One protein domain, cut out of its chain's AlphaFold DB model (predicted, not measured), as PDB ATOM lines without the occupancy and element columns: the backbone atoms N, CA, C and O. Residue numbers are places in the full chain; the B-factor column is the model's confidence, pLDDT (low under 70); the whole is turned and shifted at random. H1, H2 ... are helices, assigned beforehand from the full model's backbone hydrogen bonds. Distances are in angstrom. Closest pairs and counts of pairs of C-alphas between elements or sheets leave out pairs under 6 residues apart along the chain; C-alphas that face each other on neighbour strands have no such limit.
ATOM      1  N   SER A  16      24.856 -18.207  25.613       85.31
ATOM      2  CA  SER A  16      24.175 -19.237  24.836       85.31
ATOM      3  C   SER A  16      24.898 -19.437  23.492       85.31
ATOM      4  O   SER A  16      25.575 -18.525  23.003       85.31
ATOM      5  N   PRO A  17      24.776 -20.609  22.841       88.88
ATOM      6  CA  PRO A  17      25.379 -20.816  21.524       88.88
ATOM      7  C   PRO A  17      24.977 -19.739  20.500       88.88
ATOM      8  O   PRO A  17      25.782 -19.385  19.641       88.88
ATOM      9  N   GLU A  18      23.768 -19.185  20.623       89.06
ATOM     10  CA  GLU A  18      23.262 -18.090  19.787       89.06
ATOM     11  C   GLU A  18      23.963 -16.757  20.090       89.06
ATOM     12  O   GLU A  18      24.385 -16.049  19.173       89.06
ATOM     13  N   GLU A  19      24.164 -16.425  21.367       86.69
ATOM     14  CA  GLU A  19      24.886 -15.213  21.777       86.69
ATOM     15  C   GLU A  19      26.349 -15.252  21.325       86.69
ATOM     16  O   GLU A  19      26.861 -14.264  20.788       86.69
ATOM     17  N   GLN A  20      26.998 -16.414  21.442       88.81
ATOM     18  CA  GLN A  20      28.364 -16.613  20.954       88.81
ATOM     19  C   GLN A  20      28.460 -16.427  19.436       88.81
ATOM     20  O   GLN A  20      29.440 -15.863  18.937       88.81
ATOM     21  N   GLN A  21      27.464 -16.901  18.682       92.25
ATOM     22  CA  GLN A  21      27.398 -16.683  17.235       92.25
ATOM     23  C   GLN A  21      27.245 -15.193  16.918       92.25
ATOM     24  O   GLN A  21      28.053 -14.653  16.159       92.25
ATOM     25  N   ALA A  22      26.319 -14.495  17.579       92.38
ATOM     26  CA  ALA A  22      26.133 -13.056  17.401       92.38
ATOM     27  C   ALA A  22      27.402 -12.246  17.741       92.38
ATOM     28  O   ALA A  22      27.729 -11.269  17.060       92.38
ATOM     29  N   ILE A  23      28.161 -12.644  18.765       91.25
ATOM     30  CA  ILE A  23      29.433 -11.997  19.123       91.25
ATOM     31  C   ILE A  23      30.490 -12.219  18.043       91.25
ATOM     32  O   ILE A  23      31.175 -11.265  17.656       91.25
ATOM     33  N   LYS A  24      30.601 -13.442  17.514       94.88
ATOM     34  CA  LYS A  24      31.512 -13.760  16.403       94.88
ATOM     35  C   LYS A  24      31.165 -12.961  15.149       94.88
ATOM     36  O   LYS A  24      32.064 -12.427  14.500       94.88
ATOM     37  N   GLU A  25      29.881 -12.811  14.837       96.81
ATOM     38  CA  GLU A  25      29.419 -11.993  13.714       96.81
ATOM     39  C   GLU A  25      29.779 -10.514  13.899       96.81
ATOM     40  O   GLU A  25      30.390  -9.910  13.013       96.81
ATOM     41  N   ARG A  26      29.506  -9.929  15.073       95.94
ATOM     42  CA  ARG A  26      29.899  -8.539  15.385       95.94
ATOM     43  C   ARG A  26      31.414  -8.342  15.313       95.94
ATOM     44  O   ARG A  26      31.877  -7.320  14.799       95.94
ATOM     45  N   ALA A  27      32.191  -9.306  15.809       97.38
ATOM     46  CA  ALA A  27      33.647  -9.274  15.728       97.38
ATOM     47  C   ALA A  27      34.121  -9.286  14.268       97.38
ATOM     48  O   ALA A  27      34.937  -8.442  13.900       97.38
ATOM     49  N   LYS A  28      33.531 -10.141  13.421       98.06
ATOM     50  CA  LYS A  28      33.817 -10.197  11.980       98.06
ATOM     51  C   LYS A  28      33.585  -8.847  11.294       98.06
ATOM     52  O   LYS A  28      34.453  -8.391  10.551       98.06
ATOM     53  N   TYR A  29      32.461  -8.181  11.567       96.12
ATOM     54  CA  TYR A  29      32.189  -6.845  11.020       96.12
ATOM     55  C   TYR A  29      33.212  -5.806  11.487       96.12
ATOM     56  O   TYR A  29      33.744  -5.044  10.678       96.12
ATOM     57  N   ARG A  30      33.534  -5.794  12.785       96.69
ATOM     58  CA  ARG A  30      34.525  -4.873  13.354       96.69
ATOM     59  C   ARG A  30      35.910  -5.075  12.742       96.69
ATOM     60  O   ARG A  30      36.610  -4.099  12.474       96.69
ATOM     61  N   ASP A  31      36.312  -6.323  12.538       97.88
ATOM     62  CA  ASP A  31      37.625  -6.651  11.992       97.88
ATOM     63  C   ASP A  31      37.722  -6.275  10.510       97.88
ATOM     64  O   ASP A  31      38.754  -5.743  10.094       97.88
ATOM     65  N   ALA A  32      36.634  -6.423   9.744       96.56
ATOM     66  CA  ALA A  32      36.546  -5.917   8.375       96.56
ATOM     67  C   ALA A  32      36.729  -4.386   8.311       96.56
ATOM     68  O   ALA A  32      37.599  -3.906   7.584       96.56
ATOM     69  N   MET A  33      36.005  -3.623   9.142       94.50
ATOM     70  CA  MET A  33      36.136  -2.154   9.204       94.50
ATOM     71  C   MET A  33      37.550  -1.714   9.620       94.50
ATOM     72  O   MET A  33      38.132  -0.792   9.046       94.50
ATOM     73  N   LYS A  34      38.155  -2.402  10.599       95.56
ATOM     74  CA  LYS A  34      39.546  -2.142  11.007       95.56
ATOM     75  C   LYS A  34      40.536  -2.451   9.888       95.56
ATOM     76  O   LYS A  34      41.519  -1.725   9.743       95.56
ATOM     77  N   ALA A  35      40.315  -3.520   9.125       96.12
ATOM     78  CA  ALA A  35      41.170  -3.871   8.000       96.12
ATOM     79  C   ALA A  35      41.127  -2.788   6.911       96.12
ATOM     80  O   ALA A  35      42.181  -2.404   6.408       96.12
ATOM     81  N   GLU A  36      39.948  -2.247   6.595       92.00
ATOM     82  CA  GLU A  36      39.801  -1.111   5.671       92.00
ATOM     83  C   GLU A  36      40.548   0.130   6.165       92.00
ATOM     84  O   GLU A  36      41.368   0.692   5.436       92.00
ATOM     85  N   TYR A  37      40.354   0.509   7.430       91.50
ATOM     86  CA  TYR A  37      41.057   1.648   8.017       91.50
ATOM     87  C   TYR A  37      42.582   1.472   7.983       91.50
ATOM     88  O   TYR A  37      43.311   2.389   7.604       91.50
ATOM     89  N   ARG A  38      43.084   0.276   8.320       93.12
ATOM     90  CA  ARG A  38      44.521  -0.032   8.259       93.12
ATOM     91  C   ARG A  38      45.071   0.116   6.843       93.12
ATOM     92  O   ARG A  38      46.153   0.680   6.705       93.12
ATOM     93  N   LYS A  39      44.347  -0.332   5.809       91.12
ATOM     94  CA  LYS A  39      44.763  -0.161   4.402       91.12
ATOM     95  C   LYS A  39      44.947   1.316   4.049       91.12
ATOM     96  O   LYS A  39      45.945   1.665   3.431       91.12
ATOM     97  N   LEU A  40      44.022   2.175   4.476       88.75
ATOM     98  CA  LEU A  40      44.107   3.619   4.240       88.75
ATOM     99  C   LEU A  40      45.253   4.263   5.030       88.75
ATOM    100  O   LEU A  40      46.006   5.067   4.485       88.75
ATOM    101  N   TYR A  41      45.403   3.896   6.303       88.31
ATOM    102  CA  TYR A  41      46.382   4.502   7.203       88.31
ATOM    103  C   TYR A  41      47.830   4.118   6.867       88.31
ATOM    104  O   TYR A  41      48.721   4.967   6.903       88.31
ATOM    105  N   THR A  42      48.058   2.843   6.539       90.75
ATOM    106  CA  THR A  42      49.394   2.284   6.262       90.75
ATOM    107  C   THR A  42      49.859   2.483   4.819       90.75
ATOM    108  O   THR A  42      50.986   2.119   4.502       90.75
ATOM    109  N   ASN A  43      49.033   3.072   3.945       88.56
ATOM    110  CA  ASN A  43      49.400   3.333   2.556       88.56
ATOM    111  C   ASN A  43      50.564   4.351   2.470       88.56
ATOM    112  O   ASN A  43      50.373   5.514   2.847       88.56
ATOM    113  N   PRO A  44      51.746   3.963   1.944       90.06
ATOM    114  CA  PRO A  44      52.891   4.865   1.809       90.06
ATOM    115  C   PRO A  44      52.693   5.926   0.715       90.06
ATOM    116  O   PRO A  44      53.323   6.977   0.767       90.06
ATOM    117  N   PHE A  45      51.788   5.690  -0.239       88.00
ATOM    118  CA  PHE A  45      51.461   6.607  -1.336       88.00
ATOM    119  C   PHE A  45      50.175   7.396  -1.068       88.00
ATOM    120  O   PHE A  45      49.454   7.762  -1.998       88.00
ATOM    121  N   LYS A  46      49.834   7.630   0.205       80.31
ATOM    122  CA  LYS A  46      48.668   8.451   0.538       80.31
ATOM    123  C   LYS A  46      48.885   9.881   0.014       80.31
ATOM    124  O   LYS A  46      49.922  10.477   0.314       80.31
ATOM    125  N   PRO A  47      47.946  10.444  -0.767       80.31
ATOM    126  CA  PRO A  47      48.042  11.843  -1.158       80.31
ATOM    127  C   PRO A  47      48.001  12.727   0.103       80.31
ATOM    128  O   PRO A  47      47.504  12.272   1.136       80.31
ATOM    129  N   PRO A  48      48.470  13.989   0.052       75.44
ATOM    130  CA  PRO A  48      48.370  14.945   1.160       75.44
ATOM    131  C   PRO A  48      46.922  15.442   1.350       75.44
ATOM    132  O   PRO A  48      46.659  16.628   1.520       75.44
ATOM    133  N   VAL A  49      45.956  14.530   1.274       68.56
ATOM    134  CA  VAL A  49      44.585  14.760   1.710       68.56
ATOM    135  C   VAL A  49      44.582  14.731   3.236       68.56
ATOM    136  O   VAL A  49      45.371  14.007   3.839       68.56
ATOM    137  N   GLY A  50      43.748  15.563   3.858       77.38
ATOM    138  CA  GLY A  50      43.673  15.690   5.314       77.38
ATOM    139  C   GLY A  50      43.136  14.430   6.007       77.38
ATOM    140  O   GLY A  50      43.621  13.315   5.831       77.38
ATOM    141  N   THR A  51      42.122  14.593   6.851       82.56
ATOM    142  CA  THR A  51      41.543  13.469   7.596       82.56
ATOM    143  C   THR A  51      40.845  12.473   6.654       82.56
ATOM    144  O   THR A  51      40.091  12.910   5.780       82.56
ATOM    145  N   PRO A  52      41.039  11.146   6.820       84.38
ATOM    146  CA  PRO A  52      40.305  10.141   6.057       84.38
ATOM    147  C   PRO A  52      38.792  10.299   6.218       84.38
ATOM    148  O   PRO A  52      38.296  10.537   7.319       84.38
ATOM    149  N   HIS A  53      38.057  10.135   5.122       87.94
ATOM    150  CA  HIS A  53      36.603  10.199   5.134       87.94
ATOM    151  C   HIS A  53      36.005   8.938   5.778       87.94
ATOM    152  O   HIS A  53      36.163   7.839   5.244       87.94
ATOM    153  N   ASP A  54      35.280   9.096   6.888       91.81
ATOM    154  CA  ASP A  54      34.530   8.015   7.537       91.81
ATOM    155  C   ASP A  54      33.029   8.103   7.179       91.81
ATOM    156  O   ASP A  54      32.349   9.047   7.600       91.81
ATOM    157  N   PRO A  55      32.473   7.125   6.434       93.81
ATOM    158  CA  PRO A  55      31.055   7.119   6.089       93.81
ATOM    159  C   PRO A  55      30.131   6.975   7.308       93.81
ATOM    160  O   PRO A  55      28.999   7.461   7.261       93.81
ATOM    161  N   ALA A  56      30.563   6.332   8.397       93.69
ATOM    162  CA  ALA A  56      29.745   6.208   9.604       93.69
ATOM    163  C   ALA A  56      29.581   7.568  10.292       93.69
ATOM    164  O   ALA A  56      28.465   7.964  10.641       93.69
ATOM    165  N   LEU A  57      30.679   8.316  10.410       94.38
ATOM    166  CA  LEU A  57      30.678   9.674  10.939       94.38
ATOM    167  C   LEU A  57      29.838  10.616  10.063       94.38
ATOM    168  O   LEU A  57      29.012  11.370  10.580       94.38
ATOM    169  N   GLN A  58      29.992  10.538   8.738       95.06
ATOM    170  CA  GLN A  58      29.205  11.346   7.806       95.06
ATOM    171  C   GLN A  58      27.700  11.083   7.960       95.06
ATOM    172  O   GLN A  58      26.923  12.034   8.039       95.06
ATOM    173  N   ARG A  59      27.286   9.812   8.066       95.12
ATOM    174  CA  ARG A  59      25.880   9.436   8.298       95.12
ATOM    175  C   ARG A  59      25.353   9.945   9.636       95.12
ATOM    176  O   ARG A  59      24.196  10.346   9.734       95.12
ATOM    177  N   TRP A  60      26.188   9.936  10.672       95.31
ATOM    178  CA  TRP A  60      25.810  10.466  11.979       95.31
ATOM    179  C   TRP A  60      25.555  11.977  11.925       95.31
ATOM    180  O   TRP A  60      24.539  12.452  12.434       95.31
ATOM    181  N   TYR A  61      26.437  12.725  11.258       96.06
ATOM    182  CA  TYR A  61      26.227  14.153  11.030       96.06
ATOM    183  C   TYR A  61      24.995  14.418  10.170       96.06
ATOM    184  O   TYR A  61      24.179  15.264  10.537       96.06
ATOM    185  N   SER A  62      24.822  13.684   9.066       95.69
ATOM    186  CA  SER A  62      23.674  13.881   8.180       95.69
ATOM    187  C   SER A  62      22.364  13.630   8.918       95.69
ATOM    188  O   SER A  62      21.482  14.474   8.849       95.69
ATOM    189  N   ALA A  63      22.269  12.556   9.710       93.88
ATOM    190  CA  ALA A  63      21.071  12.238  10.487       93.88
ATOM    191  C   ALA A  63      20.672  13.353  11.468       93.88
ATOM    192  O   ALA A  63      19.485  13.563  11.700       93.88
ATOM    193  N   ARG A  64      21.647  14.084  12.028       93.06
ATOM    194  CA  ARG A  64      21.380  15.219  12.926       93.06
ATOM    195  C   ARG A  64      20.863  16.451  12.200       93.06
ATOM    196  O   ARG A  64      20.030  17.177  12.736       93.06
ATOM    197  N   VAL A  65      21.383  16.704  11.004       95.38
ATOM    198  CA  VAL A  65      21.022  17.885  10.213       95.38
ATOM    199  C   VAL A  65      19.684  17.676   9.501       95.38
ATOM    200  O   VAL A  65      18.879  18.600   9.446       95.38
ATOM    201  N   THR A  66      19.395  16.460   9.031       95.19
ATOM    202  CA  THR A  66      18.162  16.138   8.294       95.19
ATOM    203  C   THR A  66      16.977  15.786   9.194       95.19
ATOM    204  O   THR A  66      15.933  15.372   8.697       95.19
ATOM    205  N   HIS A  67      17.071  15.983  10.516       89.69
ATOM    206  CA  HIS A  67      15.972  15.672  11.440       89.69
ATOM    207  C   HIS A  67      14.643  16.315  11.027       89.69
ATOM    208  O   HIS A  67      13.608  15.666  11.139       89.69
ATOM    209  N   ALA A  68      14.672  17.547  10.510       89.06
ATOM    210  CA  ALA A  68      13.476  18.269  10.076       89.06
ATOM    211  C   ALA A  68      12.667  17.528   8.995       89.06
ATOM    212  O   ALA A  68      11.444  17.627   8.989       89.06
ATOM    213  N   GLU A  69      13.322  16.756   8.124       93.19
ATOM    214  CA  GLU A  69      12.679  16.018   7.027       93.19
ATOM    215  C   GLU A  69      11.896  14.794   7.522       93.19
ATOM    216  O   GLU A  69      10.931  14.370   6.891       93.19
ATOM    217  N   TYR A  70      12.294  14.236   8.669       91.88
ATOM    218  CA  TYR A  70      11.726  13.003   9.225       91.88
ATOM    219  C   TYR A  70      10.787  13.238  10.413       91.88
ATOM    220  O   TYR A  70      10.262  12.276  10.980       91.88
ATOM    221  N   ILE A  71      10.567  14.492  10.822       90.06
ATOM    222  CA  ILE A  71       9.624  14.811  11.898       90.06
ATOM    223  C   ILE A  71       8.206  14.480  11.430       90.06
ATOM    224  O   ILE A  71       7.667  15.096  10.514       90.06
TER     225      ILE A  71
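AT A GLANCE: This is residues 16 to 71 of the 123 residues of the protein "Complex I-B15" of Opisthorchis felineus (UniProt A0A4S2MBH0). What shape does the model make? It is a flat, open V: the long helix H1 is one arm, H2 followed by the short H3 makes the other, and the looping stretch 42 to 54 joins the two arms, which have no contact with each other. What is it built of? The printed part has 56 residues, with three named helices in the order H1, H2, H3 and no named strand, and its class is all helix. How large is it? It is extended, with a radius of gyration of the C-alphas of 16.8 A, and its C-alphas span 47 by 44 by 8 A.

IN THESE COORDINATES: Where is the longest helix? H1 is residues 17 to 41, 35.9 A from first to last C-alpha, from C-alpha 17 at (25.379, -20.816, 21.524) to C-alpha 41 at (46.382, 4.502, 7.203). Where are the other two? H2 is residues 55 to 65, 15.3 A long from first to last C-alpha. H3 is residues 67 to 70, with C-alpha 70 at (11.726, 13.003, 9.225).

HOW THE PARTS SIT: What does H1 touch? H1 touches no helix; it is apart from H2 and apart from H3. How do H2 and H3 stand? They meet only through their link. What do the backbones show? In H1 and H2 every O i to N i+4 pair is within hydrogen-bond range. H3 is too short for such a pair, and its one O i to N i+3 pair is within range.

THE WHOLE: How far does it reach? The two C-alphas farthest apart, those of Ser 16 and Pro 48, are 48.1 A apart. Are there cuts or long links? The printed part has no cut. The link from H1 to H2, 13 residues, is long, and that from H2 to H3, 1 residue, is tight. Where is confidence low? The mean pLDDT of the printed part is 90.9, and one residue, Val 49, is under 70.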